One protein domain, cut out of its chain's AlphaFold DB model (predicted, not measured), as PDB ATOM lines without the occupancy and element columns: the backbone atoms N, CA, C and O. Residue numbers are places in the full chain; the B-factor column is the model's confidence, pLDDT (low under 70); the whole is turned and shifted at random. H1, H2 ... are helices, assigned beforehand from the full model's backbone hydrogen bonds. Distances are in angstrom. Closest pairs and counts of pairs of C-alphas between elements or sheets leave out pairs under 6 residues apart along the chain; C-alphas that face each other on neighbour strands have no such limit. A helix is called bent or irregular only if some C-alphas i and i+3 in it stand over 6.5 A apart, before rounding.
ATOM      1  N   MET A  16     258.598 206.736 308.978       85.75
ATOM      2  CA  MET A  16     259.557 207.653 309.597       85.75
ATOM      3  C   MET A  16     260.991 207.328 309.165       85.75
ATOM      4  O   MET A  16     261.719 208.209 308.709       85.75
ATOM      5  N   THR A  17     261.375 206.051 309.216       86.62
ATOM      6  CA  THR A  17     262.692 205.573 308.780       86.62
ATOM      7  C   THR A  17     262.927 205.845 307.294       86.62
ATOM      8  O   THR A  17     264.012 206.275 306.911       86.62
ATOM      9  N   LEU A  18     261.916 205.643 306.444       87.00
ATOM     10  CA  LEU A  18     262.006 205.948 305.014       87.00
ATOM     11  C   LEU A  18     262.184 207.449 304.751       87.00
ATOM     12  O   LEU A  18     263.007 207.825 303.914       87.00
ATOM     13  N   CYS A  19     261.464 208.304 305.478       83.88
ATOM     14  CA  CYS A  19     261.601 209.757 305.390       83.88
ATOM     15  C   CYS A  19     262.995 210.222 305.822       83.88
ATOM     16  O   CYS A  19     263.633 210.982 305.094       83.88
ATOM     17  N   ILE A  20     263.508 209.709 306.943       84.44
ATOM     18  CA  ILE A  20     264.862 210.014 307.424       84.44
ATOM     19  C   ILE A  20     265.907 209.550 306.412       84.44
ATOM     20  O   ILE A  20     266.770 210.332 306.030       84.44
ATOM     21  N   ASN A  21     265.793 208.324 305.897       84.44
ATOM     22  CA  ASN A  21     266.705 207.812 304.872       84.44
ATOM     23  C   ASN A  21     266.677 208.673 303.598       84.44
ATOM     24  O   ASN A  21     267.701 208.855 302.937       84.44
ATOM     25  N   LYS A  22     265.512 209.213 303.229       85.19
ATOM     26  CA  LYS A  22     265.376 210.110 302.078       85.19
ATOM     27  C   LYS A  22     266.047 211.463 302.328       85.19
ATOM     28  O   LYS A  22     266.716 211.956 301.421       85.19
ATOM     29  N   LEU A  23     265.904 212.025 303.530       81.44
ATOM     30  CA  LEU A  23     266.582 213.259 303.946       81.44
ATOM     31  C   LEU A  23     268.100 213.070 304.007       81.44
ATOM     32  O   LEU A  23     268.838 213.870 303.450       81.44
ATOM     33  N   GLN A  24     268.561 211.960 304.577       80.69
ATOM     34  CA  GLN A  24     269.971 211.570 304.623       80.69
ATOM     35  C   GLN A  24     270.609 211.492 303.227       80.69
ATOM     36  O   GLN A  24     271.702 212.002 303.006       80.69
ATOM     37  N   ARG A  25     269.909 210.905 302.246       82.06
ATOM     38  CA  ARG A  25     270.376 210.837 300.844       82.06
ATOM     39  C   ARG A  25     270.386 212.186 300.131       82.06
ATOM     40  O   ARG A  25     271.026 212.319 299.095       82.06
ATOM     41  N   ARG A  26     269.622 213.151 300.633       81.69
ATOM     42  CA  ARG A  26     269.480 214.492 300.064       81.69
ATOM     43  C   ARG A  26     269.813 215.524 301.125       81.69
ATOM     44  O   ARG A  26     269.048 216.462 301.332       81.69
ATOM     45  N   PHE A  27     270.948 215.328 301.789       78.50
ATOM     46  CA  PHE A  27     271.365 216.178 302.896       78.50
ATOM     47  C   PHE A  27     271.450 217.651 302.481       78.50
ATOM     48  O   PHE A  27     271.055 218.525 303.240       78.50
ATOM     49  N   ASP A  28     271.801 217.925 301.222       77.06
ATOM     50  CA  ASP A  28     271.808 219.288 300.691       77.06
ATOM     51  C   ASP A  28     270.434 219.981 300.778       77.06
ATOM     52  O   ASP A  28     270.348 221.190 300.968       77.06
ATOM     53  N   GLN A  29     269.338 219.219 300.691       77.88
ATOM     54  CA  GLN A  29     267.969 219.730 300.834       77.88
ATOM     55  C   GLN A  29     267.615 220.065 302.283       77.88
ATOM     56  O   GLN A  29     266.730 220.886 302.508       77.88
ATOM     57  N   VAL A  30     268.312 219.471 303.254       75.62
ATOM     58  CA  VAL A  30     268.151 219.798 304.675       75.62
ATOM     59  C   VAL A  30     268.563 221.249 304.922       75.62
ATOM     60  O   VAL A  30     267.839 221.953 305.619       75.62
ATOM     61  N   TYR A  31     269.617 221.736 304.253       73.12
ATOM     62  CA  TYR A  31     270.015 223.149 304.319       73.12
ATOM     63  C   TYR A  31     268.907 224.083 303.832       73.12
ATOM     64  O   TYR A  31     268.555 225.049 304.505       73.12
ATOM     65  N   TYR A  32     268.299 223.769 302.685       71.69
ATOM     66  CA  TYR A  32     267.197 224.573 302.156       71.69
ATOM     67  C   TYR A  32     265.993 224.586 303.097       71.69
ATOM     68  O   TYR A  32     265.324 225.612 303.207       71.69
ATOM     69  N   LEU A  33     265.707 223.474 303.777       70.44
ATOM     70  CA  LEU A  33     264.616 223.408 304.747       70.44
ATOM     71  C   LEU A  33     264.889 224.306 305.955       70.44
ATOM     72  O   LEU A  33     263.998 225.081 306.298       70.44
ATOM     73  N   SER A  34     266.108 224.286 306.506       67.94
ATOM     74  CA  SER A  34     266.483 225.193 307.600       67.94
ATOM     75  C   SER A  34     266.420 226.666 307.186       67.94
ATOM     76  O   SER A  34     265.927 227.495 307.937       67.94
ATOM     77  N   THR A  35     266.828 227.005 305.959       68.44
ATOM     78  CA  THR A  35     266.819 228.404 305.496       68.44
ATOM     79  C   THR A  35     265.420 228.918 305.132       68.44
ATOM     80  O   THR A  35     265.156 230.108 305.272       68.44
ATOM     81  N   SER A  36     264.520 228.064 304.628       61.00
ATOM     82  CA  SER A  36     263.239 228.508 304.038       61.00
ATOM     83  C   SER A  36     261.988 228.220 304.869       61.00
ATOM     84  O   SER A  36     260.964 228.864 304.642       61.00
ATOM     85  N   ARG A  37     262.021 227.244 305.786       60.00
ATOM     86  CA  ARG A  37     260.825 226.769 306.513       60.00
ATOM     87  C   ARG A  37     260.941 226.818 308.036       60.00
ATOM     88  O   ARG A  37     259.989 226.424 308.704       60.00
ATOM     89  N   GLY A  38     262.045 227.346 308.555       63.62
ATOM     90  CA  GLY A  38     262.317 227.451 309.986       63.62
ATOM     91  C   GLY A  38     263.223 226.339 310.506       63.62
ATOM     92  O   GLY A  38     263.582 225.410 309.777       63.62
ATOM     93  N   ASP A  39     263.588 226.477 311.779       68.62
ATOM     94  CA  ASP A  39     264.546 225.614 312.464       68.62
ATOM     95  C   ASP A  39     264.122 224.142 312.422       68.62
ATOM     96  O   ASP A  39     262.967 223.783 312.687       68.62
ATOM     97  N   LEU A  40     265.070 223.267 312.071       74.81
ATOM     98  CA  LEU A  40     264.813 221.836 312.065       74.81
ATOM     99  C   LEU A  40     264.878 221.307 313.506       74.81
ATOM    100  O   LEU A  40     265.877 221.532 314.185       74.81
ATOM    101  N   PRO A  41     263.880 220.538 313.971       78.31
ATOM    102  CA  PRO A  41     263.900 220.001 315.324       78.31
ATOM    103  C   PRO A  41     265.157 219.167 315.611       78.31
ATOM    104  O   PRO A  41     265.509 218.265 314.840       78.31
ATOM    105  N   SER A  42     265.778 219.396 316.768       76.88
ATOM    106  CA  SER A  42     267.016 218.727 317.193       76.88
ATOM    107  C   SER A  42     266.915 217.202 317.214       76.88
ATOM    108  O   SER A  42     267.845 216.507 316.808       76.88
ATOM    109  N   HIS A  43     265.758 216.648 317.579       81.00
ATOM    110  CA  HIS A  43     265.531 215.200 317.563       81.00
ATOM    111  C   HIS A  43     265.612 214.573 316.157       81.00
ATOM    112  O   HIS A  43     266.026 213.421 316.031       81.00
ATOM    113  N   LEU A  44     265.241 215.304 315.097       80.06
ATOM    114  CA  LEU A  44     265.395 214.825 313.718       80.06
ATOM    115  C   LEU A  44     266.857 214.894 313.289       80.06
ATOM    116  O   LEU A  44     267.365 213.957 312.674       80.06
ATOM    117  N   LEU A  45     267.552 215.966 313.667       79.38
ATOM    118  CA  LEU A  45     268.977 216.140 313.402       79.38
ATOM    119  C   LEU A  45     269.810 215.026 314.037       79.38
ATOM    120  O   LEU A  45     270.600 214.401 313.331       79.38
ATOM    121  N   LYS A  46     269.539 214.669 315.299       82.25
ATOM    122  CA  LYS A  46     270.168 213.520 315.980       82.25
ATOM    123  C   LYS A  46     270.043 212.212 315.194       82.25
ATOM    124  O   LYS A  46     270.913 211.354 315.277       82.25
ATOM    125  N   GLN A  47     268.981 212.041 314.407       82.19
ATOM    126  CA  GLN A  47     268.773 210.833 313.601       82.19
ATOM    127  C   GLN A  47     269.395 210.926 312.202       82.19
ATOM    128  O   GLN A  47     269.720 209.901 311.596       82.19
ATOM    129  N   ILE A  48     269.576 212.137 311.673       80.19
ATOM    130  CA  ILE A  48     270.147 212.372 310.342       80.19
ATOM    131  C   ILE A  48     271.684 212.410 310.405       80.19
ATOM    132  O   ILE A  48     272.329 211.781 309.567       80.19
ATOM    133  N   ILE A  49     272.268 213.079 311.407       80.31
ATOM    134  CA  ILE A  49     273.718 213.318 311.519       80.31
ATOM    135  C   ILE A  49     274.566 212.025 311.529       80.31
ATOM    136  O   ILE A  49     275.514 211.944 310.742       80.31
ATOM    137  N   PRO A  50     274.237 210.973 312.311       74.62
ATOM    138  CA  PRO A  50     275.139 209.836 312.518       74.62
ATOM    139  C   PRO A  50     275.492 209.032 311.265       74.62
ATOM    140  O   PRO A  50     276.510 208.342 311.240       74.62
ATOM    141  N   LYS A  51     274.637 209.056 310.235       67.56
ATOM    142  CA  LYS A  51     274.715 208.091 309.127       67.56
ATOM    143  C   LYS A  51     275.288 208.653 307.832       67.56
ATOM    144  O   LYS A  51     275.688 207.858 306.985       67.56
ATOM    145  N   THR A  52     275.343 209.974 307.656       59.44
ATOM    146  CA  THR A  52     275.582 210.546 306.317       59.44
ATOM    147  C   THR A  52     276.440 211.794 306.255       59.44
ATOM    148  O   THR A  52     276.740 212.233 305.150       59.44
ATOM    149  N   VAL A  53     276.840 212.374 307.384       68.94
ATOM    150  CA  VAL A  53     277.402 213.724 307.354       68.94
ATOM    151  C   VAL A  53     278.931 213.679 307.324       68.94
ATOM    152  O   VAL A  53     279.582 213.221 308.261       68.94
ATOM    153  N   ASN A  54     279.504 214.135 306.209       83.25
ATOM    154  CA  ASN A  54     280.923 214.480 306.101       83.25
ATOM    155  C   ASN A  54     281.215 215.700 306.998       83.25
ATOM    156  O   ASN A  54     280.339 216.547 307.158       83.25
ATOM    157  N   PHE A  55     282.431 215.848 307.531       86.44
ATOM    158  CA  PHE A  55     282.826 217.020 308.322       86.44
ATOM    159  C   PHE A  55     282.381 218.354 307.695       86.44
ATOM    160  O   PHE A  55     281.780 219.189 308.362       86.44
ATOM    161  N   LEU A  56     282.606 218.540 306.387       84.31
ATOM    162  CA  LEU A  56     282.223 219.780 305.693       84.31
ATOM    163  C   LEU A  56     280.712 220.015 305.669       84.31
ATOM    164  O   LEU A  56     280.256 221.155 305.657       84.31
ATOM    165  N   GLN A  57     279.941 218.936 305.604       84.69
ATOM    166  CA  GLN A  57     278.491 219.022 305.633       84.69
ATOM    167  C   GLN A  57     277.989 219.345 307.042       84.69
ATOM    168  O   GLN A  57     276.988 220.050 307.168       84.69
ATOM    169  N   LEU A  58     278.693 218.864 308.072       85.25
ATOM    170  CA  LEU A  58     278.384 219.129 309.472       85.25
ATOM    171  C   LEU A  58     278.641 220.593 309.827       85.25
ATOM    172  O   LEU A  58     277.756 221.237 310.372       85.25
ATOM    173  N   GLU A  59     279.790 221.136 309.420       86.62
ATOM    174  CA  GLU A  59     280.122 222.557 309.600       86.62
ATOM    175  C   GLU A  59     279.058 223.470 308.996       86.62
ATOM    176  O   GLU A  59     278.510 224.331 309.676       86.62
ATOM    177  N   LYS A  60     278.685 223.219 307.736       84.12
ATOM    178  CA  LYS A  60     277.618 223.984 307.082       84.12
ATOM    179  C   LYS A  60     276.300 223.872 307.839       84.12
ATOM    180  O   LYS A  60     275.560 224.838 307.944       84.12
ATOM    181  N   LEU A  61     275.978 222.689 308.352       82.00
ATOM    182  CA  LEU A  61     274.728 222.473 309.072       82.00
ATOM    183  C   LEU A  61     274.677 223.298 310.364       82.00
ATOM    184  O   LEU A  61     273.634 223.886 310.648       82.00
ATOM    185  N   VAL A  62     275.791 223.346 311.096       83.75
ATOM    186  CA  VAL A  62     275.964 224.162 312.307       83.75
ATOM    187  C   VAL A  62     275.887 225.649 311.967       83.75
ATOM    188  O   VAL A  62     275.169 226.383 312.635       83.75
ATOM    189  N   GLU A  63     276.533 226.078 310.882       84.56
ATOM    190  CA  GLU A  63     276.480 227.464 310.394       84.56
ATOM    191  C   GLU A  63     275.040 227.918 310.098       84.56
ATOM    192  O   GLU A  63     274.650 229.029 310.454       84.56
ATOM    193  N   TYR A  64     274.219 227.047 309.502       79.31
ATOM    194  CA  TYR A  64     272.813 227.351 309.215       79.31
ATOM    195  C   TYR A  64     271.870 227.179 310.412       79.31
ATOM    196  O   TYR A  64     270.769 227.722 310.378       79.31
ATOM    197  N   ASN A  65     272.255 226.424 311.446       79.12
ATOM    198  CA  ASN A  65     271.406 226.133 312.607       79.12
ATOM    199  C   ASN A  65     272.202 226.315 313.915       79.12
ATOM    200  O   ASN A  65     272.532 225.324 314.572       79.12
ATOM    201  N   PRO A  66     272.496 227.561 314.337       80.31
ATOM    202  CA  PRO A  66     273.358 227.815 315.497       80.31
ATOM    203  C   PRO A  66     272.803 227.262 316.818       80.31
ATOM    204  O   PRO A  66     273.558 226.850 317.693       80.31
ATOM    205  N   HIS A  67     271.476 227.196 316.961       75.69
ATOM    206  CA  HIS A  67     270.809 226.629 318.141       75.69
ATOM    207  C   HIS A  67     271.161 225.143 318.362       75.69
ATOM    208  O   HIS A  67     271.138 224.655 319.490       75.69
ATOM    209  N   MET A  68     271.553 224.433 317.298       77.25
ATOM    210  CA  MET A  68     271.966 223.033 317.353       77.25
ATOM    211  C   MET A  68     273.254 222.828 318.149       77.25
ATOM    212  O   MET A  68     273.408 221.792 318.791       77.25
ATOM    213  N   GLU A  69     274.177 223.788 318.103       79.25
ATOM    214  CA  GLU A  69     275.485 223.660 318.751       79.25
ATOM    215  C   GLU A  69     275.336 223.514 320.269       79.25
ATOM    216  O   GLU A  69     276.006 222.685 320.878       79.25
ATOM    217  N   TYR A  70     274.378 224.231 320.861       79.38
ATOM    218  CA  TYR A  70     274.075 224.143 322.288       79.38
ATOM    219  C   TYR A  70     273.360 222.838 322.657       79.38
ATOM    220  O   TYR A  70     273.717 222.201 323.646       79.38
ATOM    221  N   GLU A  71     272.367 222.414 321.869       78.25
ATOM    222  CA  GLU A  71     271.546 221.235 322.189       78.25
ATOM    223  C   GLU A  71     272.231 219.890 321.888       78.25
ATOM    224  O   GLU A  71     271.882 218.868 322.485       78.25
ATOM    225  N   LEU A  72     273.171 219.861 320.939       76.19
ATOM    226  CA  LEU A  72     273.842 218.642 320.477       76.19
ATOM    227  C   LEU A  72     275.345 218.617 320.770       76.19
ATOM    228  O   LEU A  72     276.012 217.736 320.243       76.19
ATOM    229  N   ASN A  73     275.897 219.522 321.581       79.62
ATOM    230  CA  ASN A  73     277.351 219.688 321.731       79.62
ATOM    231  C   ASN A  73     278.131 218.361 321.914       79.62
ATOM    232  O   ASN A  73     279.076 218.079 321.175       79.62
ATOM    233  N   GLU A  74     277.690 217.496 322.833       80.12
ATOM    234  CA  GLU A  74     278.326 216.191 323.088       80.12
ATOM    235  C   GLU A  74     278.215 215.230 321.890       80.12
ATOM    236  O   GLU A  74     279.218 214.669 321.435       80.12
ATOM    237  N   ASP A  75     277.007 215.084 321.333       81.69
ATOM    238  CA  ASP A  75     276.740 214.246 320.158       81.69
ATOM    239  C   ASP A  75     277.561 214.735 318.948       81.69
ATOM    240  O   ASP A  75     278.152 213.956 318.195       81.69
ATOM    241  N   LEU A  76     277.641 216.054 318.780       83.81
ATOM    242  CA  LEU A  76     278.341 216.731 317.701       83.81
ATOM    243  C   LEU A  76     279.853 216.514 317.800       83.81
ATOM    244  O   LEU A  76     280.487 216.190 316.794       83.81
ATOM    245  N   ASN A  77     280.427 216.606 319.003       87.06
ATOM    246  CA  ASN A  77     281.841 216.314 319.229       87.06
ATOM    247  C   ASN A  77     282.179 214.851 318.884       87.06
ATOM    248  O   ASN A  77     283.187 214.580 318.228       87.06
ATOM    249  N   MET A  78     281.295 213.904 319.211       87.12
ATOM    250  CA  MET A  78     281.449 212.497 318.812       87.12
ATOM    251  C   MET A  78     281.363 212.293 317.294       87.12
ATOM    252  O   MET A  78     282.076 211.454 316.719       87.12
ATOM    253  N   HIS A  79     280.531 213.075 316.610       87.12
ATOM    254  CA  HIS A  79     280.480 213.078 315.152       87.12
ATOM    255  C   HIS A  79     281.750 213.665 314.531       87.12
ATOM    256  O   HIS A  79     282.280 213.071 313.587       87.12
ATOM    257  N   TYR A  80     282.297 214.743 315.098       89.25
ATOM    258  CA  TYR A  80     283.591 215.289 314.686       89.25
ATOM    259  C   TYR A  80     284.729 214.291 314.897       89.25
ATOM    260  O   TYR A  80     285.509 214.074 313.971       89.25
ATOM    261  N   ARG A  81     284.770 213.596 316.042       89.56
ATOM    262  CA  ARG A  81     285.710 212.490 316.287       89.56
ATOM    263  C   ARG A  81     285.613 211.434 315.196       89.56
ATOM    264  O   ARG A  81     286.611 211.060 314.585       89.56
ATOM    265  N   THR A  82     284.398 210.968 314.918       88.81
ATOM    266  CA  THR A  82     284.166 209.926 313.911       88.81
ATOM    267  C   THR A  82     284.616 210.379 312.520       88.81
ATOM    268  O   THR A  82     285.225 209.596 311.793       88.81
ATOM    269  N   ALA A  83     284.341 211.629 312.142       88.69
ATOM    270  CA  ALA A  83     284.781 212.194 310.870       88.69
ATOM    271  C   ALA A  83     286.312 212.329 310.805       88.69
ATOM    272  O   ALA A  83     286.922 211.908 309.824       88.69
ATOM    273  N   ALA A  84     286.950 212.813 311.873       89.44
ATOM    274  CA  ALA A  84     288.402 212.955 311.960       89.44
ATOM    275  C   ALA A  84     289.128 211.617 311.834       89.44
ATOM    276  O   ALA A  84     290.052 211.485 311.035       89.44
ATOM    277  N   LEU A  85     288.665 210.596 312.553       89.81
ATOM    278  CA  LEU A  85     289.244 209.258 312.466       89.81
ATOM    279  C   LEU A  85     288.994 208.613 311.097       89.81
ATOM    280  O   LEU A  85     289.805 207.801 310.649       89.81
ATOM    281  N   LYS A  86     287.891 208.947 310.411       88.00
ATOM    282  CA  LYS A  86     287.613 208.479 309.043       88.00
ATOM    283  C   LYS A  86     288.573 209.089 308.024       88.00
ATOM    284  O   LYS A  86     289.162 208.331 307.254       88.00
ATOM    285  N   ASP A  87     288.756 210.404 308.066       88.00
ATOM    286  CA  ASP A  87     289.503 211.147 307.046       88.00
ATOM    287  C   ASP A  87     291.023 211.125 307.278       88.00
ATOM    288  O   ASP A  87     291.800 211.151 306.319       88.00
ATOM    289  N   PHE A  88     291.473 211.009 308.534       90.06
ATOM    290  CA  PHE A  88     292.892 211.005 308.895       90.06
ATOM    291  C   PHE A  88     293.337 209.644 309.438       90.06
ATOM    292  O   PHE A  88     293.212 209.338 310.621       90.06
ATOM    293  N   ILE A  89     293.940 208.829 308.568       89.12
ATOM    294  CA  ILE A  89     294.441 207.488 308.925       89.12
ATOM    295  C   ILE A  89     295.530 207.554 310.005       89.12
ATOM    296  O   ILE A  89     295.562 206.700 310.883       89.12
ATOM    297  N   LEU A  90     296.419 208.552 309.950       88.88
ATOM    298  CA  LEU A  90     297.470 208.725 310.960       88.88
ATOM    299  C   LEU A  90     296.869 208.990 312.340       88.88
ATOM    300  O   LEU A  90     297.238 208.322 313.295       88.88
ATOM    301  N   LEU A  91     295.861 209.863 312.401       88.50
ATOM    302  CA  LEU A  91     295.145 210.158 313.637       88.50
ATOM    303  C   LEU A  91     294.408 208.928 314.179       88.50
ATOM    304  O   LEU A  91     294.342 208.726 315.383       88.50
ATOM    305  N   ARG A  92     293.881 208.071 313.295       89.44
ATOM    306  CA  ARG A  92     293.279 206.796 313.703       89.44
ATOM    307  C   ARG A  92     294.288 205.869 314.371       89.44
ATOM    308  O   ARG A  92     293.977 205.309 315.410       89.44
ATOM    309  N   LYS A  93     295.483 205.739 313.793       89.38
ATOM    310  CA  LYS A  93     296.562 204.932 314.376       89.38
ATOM    311  C   LYS A  93     297.035 205.510 315.708       89.38
ATOM    312  O   LYS A  93     297.237 204.759 316.648       89.38
ATOM    313  N   GLU A  94     297.170 206.832 315.791       88.12
ATOM    314  CA  GLU A  94     297.492 207.533 317.038       88.12
ATOM    315  C   GLU A  94     296.437 207.247 318.113       88.12
ATOM    316  O   GLU A  94     296.804 206.895 319.222       88.12
ATOM    317  N   ALA A  95     295.148 207.285 317.769       86.88
ATOM    318  CA  ALA A  95     294.054 207.005 318.699       86.88
ATOM    319  C   ALA A  95     293.951 205.536 319.159       86.88
ATOM    320  O   ALA A  95     293.283 205.259 320.149       86.88
ATOM    321  N   GLU A  96     294.573 204.592 318.447       87.88
ATOM    322  CA  GLU A  96     294.666 203.185 318.863       87.88
ATOM    323  C   GLU A  96     295.788 202.957 319.893       87.88
ATOM    324  O   GLU A  96     295.817 201.913 320.548       87.88
ATOM    325  N   HIS A  97     296.707 203.917 320.064       89.25
ATOM    326  CA  HIS A  97     297.768 203.815 321.059       89.25
ATOM    327  C   HIS A  97     297.247 204.083 322.483       89.25
ATOM    328  O   HIS A  97     296.451 204.998 322.691       89.25
ATOM    329  N   PRO A  98     297.737 203.333 323.491       81.00
ATOM    330  CA  PRO A  98     297.278 203.456 324.876       81.00
ATOM    331  C   PRO A  98     297.632 204.803 325.523       81.00
ATOM    332  O   PRO A  98     296.965 205.216 326.465       81.00
ATOM    333  N   ASP A  99     298.640 205.501 324.997       87.38
ATOM    334  CA  ASP A  99     299.095 206.802 325.501       87.38
ATOM    335  C   ASP A  99     298.388 207.989 324.821       87.38
ATOM    336  O   ASP A  99     298.764 209.147 325.024       87.38
ATOM    337  N   PHE A 100     297.385 207.729 323.977       87.25
ATOM    338  CA  PHE A 100     296.683 208.787 323.266       87.25
ATOM    339  C   PHE A 100     295.805 209.602 324.213       87.25
ATOM    340  O   PHE A 100     294.801 209.122 324.740       87.25
ATOM    341  N   GLN A 101     296.160 210.871 324.388       85.62
ATOM    342  CA  GLN A 101     295.312 211.827 325.083       85.62
ATOM    343  C   GLN A 101     294.251 212.355 324.122       85.62
ATOM    344  O   GLN A 101     294.570 212.954 323.093       85.62
ATOM    345  N   GLU A 102     292.980 212.133 324.464       85.62
ATOM    346  CA  GLU A 102     291.885 212.676 323.671       85.62
ATOM    347  C   GLU A 102     291.927 214.215 323.695       85.62
ATOM    348  O   GLU A 102     292.081 214.822 324.758       85.62
ATOM    349  N   PRO A 103     291.803 214.866 322.526       88.06
ATOM    350  CA  PRO A 103     291.815 216.318 322.432       88.06
ATOM    351  C   PRO A 103     290.574 216.920 323.100       88.06
ATOM    352  O   PRO A 103     289.491 216.334 323.073       88.06
ATOM    353  N   ALA A 104     290.705 218.151 323.602       85.44
ATOM    354  CA  ALA A 104     289.581 218.900 324.168       85.44
ATOM    355  C   ALA A 104     288.465 219.168 323.137       85.44
ATOM    356  O   ALA A 104     287.286 219.175 323.485       85.44
TER     357      ALA A 104
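Overview. This is residues 16 to 104 of the 265 residues of an uncharacterized protein of Rhizoclosmatium globosum (UniProt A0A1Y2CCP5). Four helices, H2, H3, H4 and H5, make a loose body in which they run nearly along one direction and alternate in sense along the chain; H1 crosses H3 on one side, and H6 makes a corner at the far end of the long, kinked H5. From H6 a tail of residues 97 to 104, with no named element, ends the printed part. The printed part has 89 residues with six named helices, H1 to H6 in chain order, and no named strand: the class is all helix. It is only just loose, close to compact, with a radius of gyration of the C-alphas of 14.6 A, and elongated, spanning 47 by 26 by 20 A.

Arrangement. Begin with H1, residues 16 to 25, and look on to H3, residues 42 to 52: they touch, closest at the C-alphas of Gln 24 and Ile 48, 5.8 A apart, at a steep tilt of 55 degrees, the same way. H2, residues 27 to 37, is close to H1 but not clearly touching, about perpendicular at 74 degrees. H2 touches H4, residues 55 to 64, at a shallow tilt of 3 degrees, the same way; the C-alphas of Tyr 31 and Leu 61 are closest, 6.7 A apart. H5, residues 67 to 87, is the hub, touching three helices. It touches H3 at a shallow tilt of 8 degrees, the same way, closest at the C-alphas of Ser 42 and Met 68, 6.6 A apart. With H4 it forms a helical hairpin, at a shallow tilt of 14 degrees, opposite ways; the C-alphas of Phe 55 and Ala 83 are closest, 5.8 A apart. With residues 84 to 86 alone H5 touches H6, residues 89 to 96, only at the corner, closest at the C-alphas of Leu 85 and Arg 92, 4.9 A apart. H2 and H5 are apart. Every O i to N i+4 pair is within hydrogen-bond range in H1, H4 and H6, against 5 of 7 in H2, 15 of 17 in H5 and 3 of 7 in H3, where 3 of 8 O i to N i+3 pairs are.

Along the chain. Find C-alpha 16 at (259.557, 207.653, 309.597); from there H1 runs 14.3 A. H2 runs 15.4 A, and H3 16.1 A; H3 is only just irregular, with C-alphas 47 and 50 6.53 A apart. H4 runs 14.4 A. H5 runs 26.7 A from C-alpha 67 at (270.809, 226.629, 318.141); it is irregular, with C-alphas 71 and 74 8.5 A apart, and has a kink of 85 degrees near residue 74. H6 runs 10.8 A to C-alpha 96 at (294.666, 203.185, 318.863).

Size, cuts and confidence. The two C-alphas farthest apart are those of Arg 37 and Asp 99, 47.2 A. The printed part has no cut, and the five links between its helices are tight. Mean pLDDT of the printed part is 81.3; look for values under 70 at residues 34 to 39 and 51 to 53.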